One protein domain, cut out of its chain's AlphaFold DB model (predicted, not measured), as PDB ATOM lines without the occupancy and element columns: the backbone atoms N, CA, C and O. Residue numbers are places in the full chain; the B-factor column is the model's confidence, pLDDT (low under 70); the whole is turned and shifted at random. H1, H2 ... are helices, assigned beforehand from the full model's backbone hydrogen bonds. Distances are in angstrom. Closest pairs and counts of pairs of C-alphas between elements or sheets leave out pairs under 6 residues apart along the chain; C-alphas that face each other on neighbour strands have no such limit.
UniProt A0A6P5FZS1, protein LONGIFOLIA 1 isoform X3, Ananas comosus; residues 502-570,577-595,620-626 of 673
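Overview. This is residues 502 to 570, 577 to 595 and 620 to 626 of the 673 residues of the protein "protein LONGIFOLIA 1 isoform X3" of Ananas comosus (UniProt A0A6P5FZS1). Four helices make a crossed cluster: H1 and H3 cross at its core, H2 packs on one side of this pair and H5 on the other. H3 lies along the longest direction; past its last residue, residues 563 to 570 with H4 stick out, and the short H6 lies near the same end. The printed part has 95 residues with six named helices, H1 to H6 in order, and no named strand, an all-helix class. It is only just compact, close to loose, with a radius of gyration of the C-alphas of 14.5 A, and only just elongated, spanning 44 by 29 by 24 A.

Along the chain. H1, residues 502 to 517, begins at C-alpha 502 (61.695, -25.005, 48.715) and is 23.2 A long. H2 is residues 521 to 531. H3, residues 539 to 559, is 29.9 A long and ends at C-alpha 559 (35.420, -21.267, 58.657). H4 is residues 563 to 569; H5, residues 578 to 594, is 24.4 A long; H6 is residues 620 to 624.

Arrangement. H1 touches H3 at a steep tilt of 48 degrees, closest at the C-alphas of Ile 511 and Phe 546, 6.8 A. H1 touches H2 with residues 510 to 515 alone, Ala 514 to Ala 524 being closest at 6.4 A between C-alphas. H2 and H3, a helical hairpin, only just touch, with 3 pairs of C-alphas within 8 A, the closest those of Pro 521 and Ala 550, 6.9 A. H5 touches H1, closest at the C-alphas of Ala 509 and Val 583, 5.8 A, and H3, at those of Ile 552 and Val 586, 6.9 A. H2 and H5 are apart. Every O i to N i+4 pair is within hydrogen-bond range in H3 and H4, against 11 of 12 in H1, 6 of 7 in H2, 12 of 13 in H5 and 0 of 1 in H6, where 1 of 2 O i to N i+3 pairs is.

Size, cuts and confidence. The C-alphas farthest apart, of Ser 537 and Phe 567, are 45.5 A apart. Residues 571 to 576 and 596 to 619 are not printed, with C-alpha gaps of 18.8 A and 16.9 A. Of the links printed whole, none is long. Mean pLDDT of the printed part is 75.9; 30 residues are under 70, among them 559 to 570 and 620 to 626.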
ATOM      1  N   GLN A 502      61.748 -26.298  49.403       86.00
ATOM      2  CA  GLN A 502      61.695 -25.005  48.715       86.00
ATOM      3  C   GLN A 502      60.920 -25.095  47.386       86.00
ATOM      4  O   GLN A 502      60.145 -24.187  47.071       86.00
ATOM      5  N   GLU A 503      61.061 -26.187  46.621       85.44
ATOM      6  CA  GLU A 503      60.205 -26.433  45.449       85.44
ATOM      7  C   GLU A 503      58.732 -26.618  45.844       85.44
ATOM      8  O   GLU A 503      57.846 -26.037  45.207       85.44
ATOM      9  N   ASP A 504      58.461 -27.362  46.922       89.31
ATOM     10  CA  ASP A 504      57.106 -27.534  47.452       89.31
ATOM     11  C   ASP A 504      56.498 -26.203  47.917       89.31
ATOM     12  O   ASP A 504      55.353 -25.915  47.569       89.31
ATOM     13  N   TYR A 505      57.244 -25.350  48.628       90.38
ATOM     14  CA  TYR A 505      56.769 -24.025  49.046       90.38
ATOM     15  C   TYR A 505      56.393 -23.140  47.847       90.38
ATOM     16  O   TYR A 505      55.333 -22.505  47.841       90.38
ATOM     17  N   ILE A 506      57.220 -23.137  46.795       89.00
ATOM     18  CA  ILE A 506      56.934 -22.423  45.541       89.00
ATOM     19  C   ILE A 506      55.662 -22.977  44.882       89.00
ATOM     20  O   ILE A 506      54.824 -22.199  44.413       89.00
ATOM     21  N   TYR A 507      55.478 -24.300  44.879       89.44
ATOM     22  CA  TYR A 507      54.287 -24.943  44.324       89.44
ATOM     23  C   TYR A 507      53.022 -24.634  45.144       89.44
ATOM     24  O   TYR A 507      52.005 -24.253  44.565       89.44
ATOM     25  N   VAL A 508      53.084 -24.664  46.479       91.06
ATOM     26  CA  VAL A 508      51.994 -24.222  47.374       91.06
ATOM     27  C   VAL A 508      51.634 -22.754  47.111       91.06
ATOM     28  O   VAL A 508      50.453 -22.421  46.978       91.06
ATOM     29  N   ALA A 509      52.627 -21.882  46.924       89.81
ATOM     30  CA  ALA A 509      52.406 -20.487  46.549       89.81
ATOM     31  C   ALA A 509      51.788 -20.320  45.143       89.81
ATOM     32  O   ALA A 509      51.100 -19.329  44.891       89.81
ATOM     33  N   GLU A 510      52.003 -21.246  44.202       87.81
ATOM     34  CA  GLU A 510      51.258 -21.296  42.933       87.81
ATOM     35  C   GLU A 510      49.815 -21.793  43.119       87.81
ATOM     36  O   GLU A 510      48.905 -21.202  42.533       87.81
ATOM     37  N   ILE A 511      49.573 -22.801  43.967       89.31
ATOM     38  CA  ILE A 511      48.225 -23.333  44.232       89.31
ATOM     39  C   ILE A 511      47.329 -22.279  44.886       89.31
ATOM     40  O   ILE A 511      46.195 -22.101  44.443       89.31
ATOM     41  N   VAL A 512      47.819 -21.533  45.882       88.44
ATOM     42  CA  VAL A 512      47.036 -20.462  46.528       88.44
ATOM     43  C   VAL A 512      46.676 -19.369  45.509       88.44
ATOM     44  O   VAL A 512      45.499 -19.066  45.325       88.44
ATOM     45  N   ARG A 513      47.659 -18.868  44.741       85.25
ATOM     46  CA  ARG A 513      47.436 -17.856  43.684       85.25
ATOM     47  C   ARG A 513      46.491 -18.324  42.573       85.25
ATOM     48  O   ARG A 513      45.768 -17.506  42.005       85.25
ATOM     49  N   ALA A 514      46.497 -19.613  42.235       83.56
ATOM     50  CA  ALA A 514      45.536 -20.192  41.300       83.56
ATOM     51  C   ALA A 514      44.134 -20.294  41.922       83.56
ATOM     52  O   ALA A 514      43.151 -20.000  41.249       83.56
ATOM     53  N   SER A 515      44.044 -20.655  43.204       81.25
ATOM     54  CA  SER A 515      42.786 -20.867  43.937       81.25
ATOM     55  C   SER A 515      42.002 -19.580  44.215       81.25
ATOM     56  O   SER A 515      40.776 -19.631  44.297       81.25
ATOM     57  N   ASP A 516      42.679 -18.430  44.297       71.38
ATOM     58  CA  ASP A 516      42.041 -17.102  44.306       71.38
ATOM     59  C   ASP A 516      41.435 -16.734  42.936       71.38
ATOM     60  O   ASP A 516      40.465 -15.977  42.854       71.38
ATOM     61  N   ARG A 517      41.997 -17.268  41.839       66.88
ATOM     62  CA  ARG A 517      41.574 -16.994  40.451       66.88
ATOM     63  C   ARG A 517      40.581 -18.035  39.900       66.88
ATOM     64  O   ARG A 517      39.868 -17.735  38.944       66.88
ATOM     65  N   LEU A 518      40.517 -19.243  40.470       59.03
ATOM     66  CA  LEU A 518      39.736 -20.385  39.971       59.03
ATOM     67  C   LEU A 518      38.828 -20.976  41.059       59.03
ATOM     68  O   LEU A 518      39.282 -21.578  42.027       59.03
ATOM     69  N   ARG A 519      37.511 -20.888  40.840       60.84
ATOM     70  CA  ARG A 519      36.461 -21.367  41.763       60.84
ATOM     71  C   ARG A 519      36.249 -22.899  41.748       60.84
ATOM     72  O   ARG A 519      35.249 -23.374  42.276       60.84
ATOM     73  N   GLY A 520      37.143 -23.674  41.130       58.56
ATOM     74  CA  GLY A 520      37.009 -25.128  40.969       58.56
ATOM     75  C   GLY A 520      38.363 -25.853  41.034       58.56
ATOM     76  O   GLY A 520      39.280 -25.464  40.310       58.56
ATOM     77  N   PRO A 521      38.516 -26.908  41.864       60.22
ATOM     78  CA  PRO A 521      39.822 -27.527  42.116       60.22
ATOM     79  C   PRO A 521      40.329 -28.407  40.960       60.22
ATOM     80  O   PRO A 521      41.531 -28.460  40.715       60.22
ATOM     81  N   SER A 522      39.436 -29.076  40.220       65.81
ATOM     82  CA  SER A 522      39.832 -30.022  39.160       65.81
ATOM     83  C   SER A 522      40.615 -29.337  38.029       65.81
ATOM     84  O   SER A 522      41.707 -29.776  37.657       65.81
ATOM     85  N   ASP A 523      40.102 -28.203  37.544       71.06
ATOM     86  CA  ASP A 523      40.723 -27.438  36.459       71.06
ATOM     87  C   ASP A 523      42.025 -26.760  36.906       71.06
ATOM     88  O   ASP A 523      42.984 -26.686  36.135       71.06
ATOM     89  N   ALA A 524      42.098 -26.310  38.164       79.00
ATOM     90  CA  ALA A 524      43.278 -25.649  38.713       79.00
ATOM     91  C   ALA A 524      44.515 -26.566  38.729       79.00
ATOM     92  O   ALA A 524      45.582 -26.141  38.284       79.00
ATOM     93  N   TYR A 525      44.381 -27.837  39.133       84.88
ATOM     94  CA  TYR A 525      45.494 -28.797  39.065       84.88
ATOM     95  C   TYR A 525      45.982 -29.004  37.622       84.88
ATOM     96  O   TYR A 525      47.182 -28.950  37.347       84.88
ATOM     97  N   ALA A 526      45.047 -29.187  36.682       83.31
ATOM     98  CA  ALA A 526      45.363 -29.413  35.274       83.31
ATOM     99  C   ALA A 526      45.994 -28.185  34.587       83.31
ATOM    100  O   ALA A 526      46.764 -28.345  33.641       83.31
ATOM    101  N   LEU A 527      45.687 -26.967  35.045       82.31
ATOM    102  CA  LEU A 527      46.315 -25.731  34.570       82.31
ATOM    103  C   LEU A 527      47.724 -25.544  35.148       82.31
ATOM    104  O   LEU A 527      48.643 -25.212  34.399       82.31
ATOM    105  N   LEU A 528      47.919 -25.810  36.444       83.94
ATOM    106  CA  LEU A 528      49.233 -25.743  37.092       83.94
ATOM    107  C   LEU A 528      50.215 -26.762  36.500       83.94
ATOM    108  O   LEU A 528      51.351 -26.411  36.184       83.94
ATOM    109  N   GLU A 529      49.777 -28.001  36.273       83.81
ATOM    110  CA  GLU A 529      50.635 -29.028  35.674       83.81
ATOM    111  C   GLU A 529      50.974 -28.751  34.198       83.81
ATOM    112  O   GLU A 529      52.052 -29.116  33.740       83.81
ATOM    113  N   LYS A 530      50.117 -28.040  33.453       80.56
ATOM    114  CA  LYS A 530      50.446 -27.576  32.091       80.56
ATOM    115  C   LYS A 530      51.428 -26.397  32.070       80.56
ATOM    116  O   LYS A 530      52.042 -26.156  31.035       80.56
ATOM    117  N   ARG A 531      51.562 -25.647  33.172       74.31
ATOM    118  CA  ARG A 531      52.358 -24.406  33.240       74.31
ATOM    119  C   ARG A 531      53.849 -24.634  33.525       74.31
ATOM    120  O   ARG A 531      54.663 -23.804  33.128       74.31
ATOM    121  N   ARG A 532      54.218 -25.749  34.164       70.19
ATOM    122  CA  ARG A 532      55.612 -26.178  34.396       70.19
ATOM    123  C   ARG A 532      55.802 -27.603  33.875       70.19
ATOM    124  O   ARG A 532      55.049 -28.496  34.251       70.19
ATOM    125  N   GLN A 533      56.851 -27.835  33.085       68.38
ATOM    126  CA  GLN A 533      57.260 -29.179  32.656       68.38
ATOM    127  C   GLN A 533      57.971 -29.911  33.806       68.38
ATOM    128  O   GLN A 533      59.191 -30.046  33.827       68.38
ATOM    129  N   TRP A 534      57.201 -30.328  34.809       73.25
ATOM    130  CA  TRP A 534      57.712 -31.067  35.962       73.25
ATOM    131  C   TRP A 534      58.034 -32.537  35.623       73.25
ATOM    132  O   TRP A 534      57.364 -33.125  34.767       73.25
ATOM    133  N   PRO A 535      58.945 -33.195  36.367       77.94
ATOM    134  CA  PRO A 535      59.146 -34.638  36.271       77.94
ATOM    135  C   PRO A 535      57.853 -35.444  36.520       77.94
ATOM    136  O   PRO A 535      57.042 -35.081  37.387       77.94
ATOM    137  N   PRO A 536      57.654 -36.581  35.822       77.69
ATOM    138  CA  PRO A 536      56.529 -37.476  36.081       77.69
ATOM    139  C   PRO A 536      56.661 -38.199  37.431       77.69
ATOM    140  O   PRO A 536      55.648 -38.497  38.057       77.69
ATOM    141  N   SER A 537      57.885 -38.415  37.924       76.50
ATOM    142  CA  SER A 537      58.171 -39.040  39.226       76.50
ATOM    143  C   SER A 537      57.602 -38.258  40.414       76.50
ATOM    144  O   SER A 537      57.088 -38.860  41.351       76.50
ATOM    145  N   THR A 538      57.612 -36.922  40.365       83.44
ATOM    146  CA  THR A 538      57.050 -36.067  41.427       83.44
ATOM    147  C   THR A 538      55.552 -35.771  41.248       83.44
ATOM    148  O   THR A 538      54.965 -35.055  42.057       83.44
ATOM    149  N   ARG A 539      54.885 -36.354  40.235       85.38
ATOM    150  CA  ARG A 539      53.431 -36.227  40.008       85.38
ATOM    151  C   ARG A 539      52.567 -36.613  41.226       85.38
ATOM    152  O   ARG A 539      51.712 -35.798  41.574       85.38
ATOM    153  N   PRO A 540      52.755 -37.774  41.898       87.88
ATOM    154  CA  PRO A 540      51.965 -38.122  43.083       87.88
ATOM    155  C   PRO A 540      52.193 -37.150  44.249       87.88
ATOM    156  O   PRO A 540      51.222 -36.716  44.861       87.88
ATOM    157  N   ARG A 541      53.441 -36.720  44.494       87.94
ATOM    158  CA  ARG A 541      53.784 -35.698  45.502       87.94
ATOM    159  C   ARG A 541      53.037 -34.387  45.246       87.94
ATOM    160  O   ARG A 541      52.341 -33.896  46.128       87.94
ATOM    161  N   ARG A 542      53.114 -33.858  44.015       88.94
ATOM    162  CA  ARG A 542      52.374 -32.651  43.605       88.94
ATOM    163  C   ARG A 542      50.863 -32.833  43.734       88.94
ATOM    164  O   ARG A 542      50.176 -31.885  44.090       88.94
ATOM    165  N   ARG A 543      50.326 -34.025  43.449       90.00
ATOM    166  CA  ARG A 543      48.890 -34.290  43.615       90.00
ATOM    167  C   ARG A 543      48.479 -34.243  45.087       90.00
ATOM    168  O   ARG A 543      47.549 -33.515  45.405       90.00
ATOM    169  N   LEU A 544      49.218 -34.920  45.967       91.19
ATOM    170  CA  LEU A 544      48.982 -34.900  47.413       91.19
ATOM    171  C   LEU A 544      49.056 -33.474  47.985       91.19
ATOM    172  O   LEU A 544      48.172 -33.072  48.732       91.19
ATOM    173  N   LEU A 545      50.065 -32.690  47.588       91.00
ATOM    174  CA  LEU A 545      50.197 -31.284  47.992       91.00
ATOM    175  C   LEU A 545      49.065 -30.406  47.452       91.00
ATOM    176  O   LEU A 545      48.572 -29.546  48.175       91.00
ATOM    177  N   PHE A 546      48.631 -30.621  46.207       91.69
ATOM    178  CA  PHE A 546      47.486 -29.907  45.647       91.69
ATOM    179  C   PHE A 546      46.205 -30.215  46.420       91.69
ATOM    180  O   PHE A 546      45.502 -29.287  46.809       91.69
ATOM    181  N   ASP A 547      45.911 -31.495  46.651       90.94
ATOM    182  CA  ASP A 547      44.697 -31.916  47.346       90.94
ATOM    183  C   ASP A 547      44.707 -31.440  48.806       90.94
ATOM    184  O   ASP A 547      43.710 -30.883  49.259       90.94
ATOM    185  N   ALA A 548      45.845 -31.530  49.505       91.81
ATOM    186  CA  ALA A 548      46.003 -30.991  50.857       91.81
ATOM    187  C   ALA A 548      45.806 -29.466  50.909       91.81
ATOM    188  O   ALA A 548      45.032 -28.979  51.728       91.81
ATOM    189  N   VAL A 549      46.441 -28.692  50.018       91.62
ATOM    190  CA  VAL A 549      46.261 -27.228  49.976       91.62
ATOM    191  C   VAL A 549      44.831 -26.844  49.598       91.62
ATOM    192  O   VAL A 549      44.286 -25.910  50.180       91.62
ATOM    193  N   ALA A 550      44.206 -27.547  48.652       89.06
ATOM    194  CA  ALA A 550      42.815 -27.306  48.284       89.06
ATOM    195  C   ALA A 550      41.869 -27.578  49.465       89.06
ATOM    196  O   ALA A 550      40.959 -26.787  49.704       89.06
ATOM    197  N   GLU A 551      42.119 -28.641  50.235       89.38
ATOM    198  CA  GLU A 551      41.338 -28.992  51.424       89.38
ATOM    199  C   GLU A 551      41.561 -27.987  52.567       89.38
ATOM    200  O   GLU A 551      40.583 -27.490  53.114       89.38
ATOM    201  N   ILE A 552      42.803 -27.573  52.848       87.38
ATOM    202  CA  ILE A 552      43.131 -26.498  53.808       87.38
ATOM    203  C   ILE A 552      42.434 -25.185  53.418       87.38
ATOM    204  O   ILE A 552      41.779 -24.549  54.247       87.38
ATOM    205  N   LEU A 553      42.516 -24.783  52.145       86.12
ATOM    206  CA  LEU A 553      41.823 -23.595  51.642       86.12
ATOM    207  C   LEU A 553      40.301 -23.746  51.737       86.12
ATOM    208  O   LEU A 553      39.621 -22.760  52.012       86.12
ATOM    209  N   ASP A 554      39.748 -24.950  51.580       82.62
ATOM    210  CA  ASP A 554      38.327 -25.207  51.812       82.62
ATOM    211  C   ASP A 554      37.950 -25.253  53.304       82.62
ATOM    212  O   ASP A 554      36.874 -24.759  53.638       82.62
ATOM    213  N   ARG A 555      38.812 -25.710  54.230       82.06
ATOM    214  CA  ARG A 555      38.623 -25.513  55.685       82.06
ATOM    215  C   ARG A 555      38.557 -24.022  56.003       82.06
ATOM    216  O   ARG A 555      37.599 -23.576  56.632       82.06
ATOM    217  N   MET A 556      39.517 -23.237  55.512       78.94
ATOM    218  CA  MET A 556      39.564 -21.783  55.707       78.94
ATOM    219  C   MET A 556      38.359 -21.078  55.073       78.94
ATOM    220  O   MET A 556      37.750 -20.222  55.716       78.94
ATOM    221  N   ARG A 557      37.950 -21.468  53.855       77.56
ATOM    222  CA  ARG A 557      36.725 -20.962  53.218       77.56
ATOM    223  C   ARG A 557      35.485 -21.325  54.030       77.56
ATOM    224  O   ARG A 557      34.676 -20.439  54.246       77.56
ATOM    225  N   ARG A 558      35.342 -22.560  54.530       70.81
ATOM    226  CA  ARG A 558      34.209 -22.971  55.384       70.81
ATOM    227  C   ARG A 558      34.171 -22.173  56.695       70.81
ATOM    228  O   ARG A 558      33.135 -21.588  56.996       70.81
ATOM    229  N   ARG A 559      35.300 -22.054  57.409       67.44
ATOM    230  CA  ARG A 559      35.420 -21.267  58.657       67.44
ATOM    231  C   ARG A 559      35.099 -19.780  58.455       67.44
ATOM    232  O   ARG A 559      34.396 -19.196  59.269       67.44
ATOM    233  N   HIS A 560      35.556 -19.172  57.356       60.03
ATOM    234  CA  HIS A 560      35.291 -17.763  57.025       60.03
ATOM    235  C   HIS A 560      34.014 -17.513  56.200       60.03
ATOM    236  O   HIS A 560      33.751 -16.366  55.833       60.03
ATOM    237  N   ALA A 561      33.227 -18.547  55.891       57.91
ATOM    238  CA  ALA A 561      31.948 -18.437  55.185       57.91
ATOM    239  C   ALA A 561      30.744 -18.487  56.134       57.91
ATOM    240  O   ALA A 561      29.625 -18.768  55.694       57.91
ATOM    241  N   SER A 562      30.928 -18.167  57.424       56.69
ATOM    242  CA  SER A 562      29.774 -17.847  58.260       56.69
ATOM    243  C   SER A 562      29.021 -16.659  57.623       56.69
ATOM    244  O   SER A 562      29.664 -15.719  57.139       56.69
ATOM    245  N   PRO A 563      27.673 -16.649  57.587       56.38
ATOM    246  CA  PRO A 563      26.919 -15.549  56.972       56.38
ATOM    247  C   PRO A 563      27.285 -14.171  57.550       56.38
ATOM    248  O   PRO A 563      27.266 -13.158  56.849       56.38
ATOM    249  N   TRP A 564      27.691 -14.159  58.823       52.75
ATOM    250  CA  TRP A 564      28.147 -12.988  59.560       52.75
ATOM    251  C   TRP A 564      29.512 -12.462  59.086       52.75
ATOM    252  O   TRP A 564      29.702 -11.250  59.071       52.75
ATOM    253  N   ASP A 565      30.433 -13.314  58.614       55.19
ATOM    254  CA  ASP A 565      31.714 -12.867  58.034       55.19
ATOM    255  C   ASP A 565      31.531 -12.160  56.702       55.19
ATOM    256  O   ASP A 565      32.131 -11.109  56.474       55.19
ATOM    257  N   ALA A 566      30.686 -12.712  55.827       57.53
ATOM    258  CA  ALA A 566      30.347 -12.069  54.563       57.53
ATOM    259  C   ALA A 566      29.707 -10.692  54.813       57.53
ATOM    260  O   ALA A 566      30.070  -9.707  54.172       57.53
ATOM    261  N   PHE A 567      28.817 -10.608  55.806       54.41
ATOM    262  CA  PHE A 567      28.173  -9.370  56.237       54.41
ATOM    263  C   PHE A 567      29.153  -8.359  56.864       54.41
ATOM    264  O   PHE A 567      29.103  -7.173  56.532       54.41
ATOM    265  N   ALA A 568      30.085  -8.803  57.713       56.38
ATOM    266  CA  ALA A 568      31.107  -7.949  58.319       56.38
ATOM    267  C   ALA A 568      32.113  -7.426  57.275       56.38
ATOM    268  O   ALA A 568      32.354  -6.216  57.190       56.38
ATOM    269  N   ARG A 569      32.641  -8.315  56.423       55.16
ATOM    270  CA  ARG A 569      33.645  -7.998  55.391       55.16
ATOM    271  C   ARG A 569      33.110  -7.143  54.239       55.16
ATOM    272  O   ARG A 569      33.915  -6.505  53.568       55.16
ATOM    273  N   ALA A 570      31.790  -7.028  54.055       51.66
ATOM    274  CA  ALA A 570      31.133  -6.258  52.983       51.66
ATOM    275  C   ALA A 570      31.404  -4.728  52.948       51.66
ATOM    276  O   ALA A 570      30.724  -4.003  52.228       51.66
ATOM    277  N   SER A 577      49.051  -7.202  52.181       51.00
ATOM    278  CA  SER A 577      49.780  -8.312  52.803       51.00
ATOM    279  C   SER A 577      48.986  -9.626  52.884       51.00
ATOM    280  O   SER A 577      49.605 -10.671  53.089       51.00
ATOM    281  N   ALA A 578      47.660  -9.610  52.690       59.34
ATOM    282  CA  ALA A 578      46.780 -10.775  52.833       59.34
ATOM    283  C   ALA A 578      47.223 -12.044  52.060       59.34
ATOM    284  O   ALA A 578      47.229 -13.116  52.666       59.34
ATOM    285  N   PRO A 579      47.654 -11.991  50.780       60.56
ATOM    286  CA  PRO A 579      48.152 -13.191  50.099       60.56
ATOM    287  C   PRO A 579      49.498 -13.684  50.663       60.56
ATOM    288  O   PRO A 579      49.744 -14.890  50.690       60.56
ATOM    289  N   ARG A 580      50.365 -12.788  51.167       64.00
ATOM    290  CA  ARG A 580      51.658 -13.170  51.778       64.00
ATOM    291  C   ARG A 580      51.462 -13.852  53.136       64.00
ATOM    292  O   ARG A 580      52.210 -14.777  53.449       64.00
ATOM    293  N   SER A 581      50.467 -13.440  53.925       76.50
ATOM    294  CA  SER A 581      50.099 -14.145  55.160       76.50
ATOM    295  C   SER A 581      49.369 -15.462  54.881       76.50
ATOM    296  O   SER A 581      49.698 -16.458  55.522       76.50
ATOM    297  N   LEU A 582      48.464 -15.509  53.895       84.38
ATOM    298  CA  LEU A 582      47.741 -16.734  53.528       84.38
ATOM    299  C   LEU A 582      48.688 -17.856  53.079       84.38
ATOM    300  O   LEU A 582      48.617 -18.953  53.623       84.38
ATOM    301  N   VAL A 583      49.626 -17.582  52.160       88.88
ATOM    302  CA  VAL A 583      50.609 -18.586  51.700       88.88
ATOM    303  C   VAL A 583      51.456 -19.123  52.860       88.88
ATOM    304  O   VAL A 583      51.648 -20.333  52.965       88.88
ATOM    305  N   ARG A 584      51.918 -18.254  53.770       86.50
ATOM    306  CA  ARG A 584      52.685 -18.672  54.960       86.50
ATOM    307  C   ARG A 584      51.855 -19.519  55.927       86.50
ATOM    308  O   ARG A 584      52.366 -20.498  56.460       86.50
ATOM    309  N   HIS A 585      50.589 -19.165  56.141       86.25
ATOM    310  CA  HIS A 585      49.690 -19.901  57.030       86.25
ATOM    311  C   HIS A 585      49.352 -21.291  56.471       86.25
ATOM    312  O   HIS A 585      49.503 -22.279  57.183       86.25
ATOM    313  N   VAL A 586      49.005 -21.373  55.182       89.88
ATOM    314  CA  VAL A 586      48.768 -22.633  54.457       89.88
ATOM    315  C   VAL A 586      50.025 -23.510  54.439       89.88
ATOM    316  O   VAL A 586      49.931 -24.709  54.670       89.88
ATOM    317  N   TRP A 587      51.217 -22.938  54.245       91.94
ATOM    318  CA  TRP A 587      52.470 -23.699  54.338       91.94
ATOM    319  C   TRP A 587      52.729 -24.248  55.751       91.94
ATOM    320  O   TRP A 587      53.152 -25.392  55.900       91.94
ATOM    321  N   GLY A 588      52.411 -23.474  56.793       86.94
ATOM    322  CA  GLY A 588      52.480 -23.924  58.187       86.94
ATOM    323  C   GLY A 588      51.437 -24.987  58.562       86.94
ATOM    324  O   GLY A 588      51.667 -25.762  59.488       86.94
ATOM    325  N   GLU A 589      50.299 -25.052  57.866       88.00
ATOM    326  CA  GLU A 589      49.355 -26.181  57.935       88.00
ATOM    327  C   GLU A 589      49.949 -27.420  57.242       88.00
ATOM    328  O   GLU A 589      50.073 -28.466  57.871       88.00
ATOM    329  N   VAL A 590      50.411 -27.289  55.988       89.81
ATOM    330  CA  VAL A 590      51.015 -28.394  55.213       89.81
ATOM    331  C   VAL A 590      52.220 -29.009  55.936       89.81
ATOM    332  O   VAL A 590      52.331 -30.233  55.989       89.81
ATOM    333  N   ARG A 591      53.094 -28.196  56.549       88.81
ATOM    334  CA  ARG A 591      54.206 -28.709  57.368       88.81
ATOM    335  C   ARG A 591      53.712 -29.440  58.620       88.81
ATOM    336  O   ARG A 591      54.154 -30.561  58.830       88.81
ATOM    337  N   ARG A 592      52.736 -28.908  59.372       83.12
ATOM    338  CA  ARG A 592      52.132 -29.608  60.533       83.12
ATOM    339  C   ARG A 592      51.402 -30.910  60.175       83.12
ATOM    340  O   ARG A 592      51.239 -31.760  61.043       83.12
ATOM    341  N   MET A 593      50.950 -31.069  58.929       80.00
ATOM    342  CA  MET A 593      50.384 -32.328  58.422       80.00
ATOM    343  C   MET A 593      51.457 -33.336  57.979       80.00
ATOM    344  O   MET A 593      51.206 -34.537  58.004       80.00
ATOM    345  N   ARG A 594      52.641 -32.862  57.565       78.81
ATOM    346  CA  ARG A 594      53.806 -33.699  57.219       78.81
ATOM    347  C   ARG A 594      54.622 -34.140  58.428       78.81
ATOM    348  O   ARG A 594      55.233 -35.202  58.386       78.81
ATOM    349  N   GLU A 595      54.696 -33.293  59.444       73.00
ATOM    350  CA  GLU A 595      55.510 -33.498  60.635       73.00
ATOM    351  C   GLU A 595      54.892 -34.618  61.493       73.00
ATOM    352  O   GLU A 595      53.776 -34.453  62.002       73.00
ATOM    353  N   ASP A 620      40.503 -28.348  66.317       59.31
ATOM    354  CA  ASP A 620      40.386 -27.462  65.159       59.31
ATOM    355  C   ASP A 620      38.915 -27.191  64.750       59.31
ATOM    356  O   ASP A 620      38.616 -26.141  64.175       59.31
ATOM    357  N   ASP A 621      37.968 -28.087  65.053       53.91
ATOM    358  CA  ASP A 621      36.527 -27.891  64.796       53.91
ATOM    359  C   ASP A 621      35.799 -27.139  65.935       53.91
ATOM    360  O   ASP A 621      34.721 -26.589  65.724       53.91
ATOM    361  N   VAL A 622      36.413 -26.954  67.117       50.25
ATOM    362  CA  VAL A 622      35.870 -26.068  68.181       50.25
ATOM    363  C   VAL A 622      35.710 -24.609  67.697       50.25
ATOM    364  O   VAL A 622      34.958 -23.834  68.287       50.25
ATOM    365  N   ALA A 623      36.312 -24.248  66.558       49.69
ATOM    366  CA  ALA A 623      36.147 -22.973  65.859       49.69
ATOM    367  C   ALA A 623      34.691 -22.584  65.494       49.69
ATOM    368  O   ALA A 623      34.457 -21.427  65.139       49.69
ATOM    369  N   TRP A 624      33.695 -23.478  65.613       49.44
ATOM    370  CA  TRP A 624      32.273 -23.084  65.586       49.44
ATOM    371  C   TRP A 624      31.906 -22.097  66.709       49.44
ATOM    372  O   TRP A 624      31.012 -21.264  66.533       49.44
ATOM    373  N   ALA A 625      32.619 -22.132  67.838       51.22
ATOM    374  CA  ALA A 625      32.544 -21.122  68.886       51.22
ATOM    375  C   ALA A 625      33.352 -19.868  68.491       51.22
ATOM    376  O   ALA A 625      34.472 -19.654  68.961       51.22
ATOM    377  N   ARG A 626      32.776 -19.016  67.628       55.06
ATOM    378  CA  ARG A 626      33.354 -17.690  67.334       55.06
ATOM    379  C   ARG A 626      33.581 -16.890  68.627       55.06
ATOM    380  O   ARG A 626      32.727 -16.940  69.517       55.06
TER     381      ARG A 626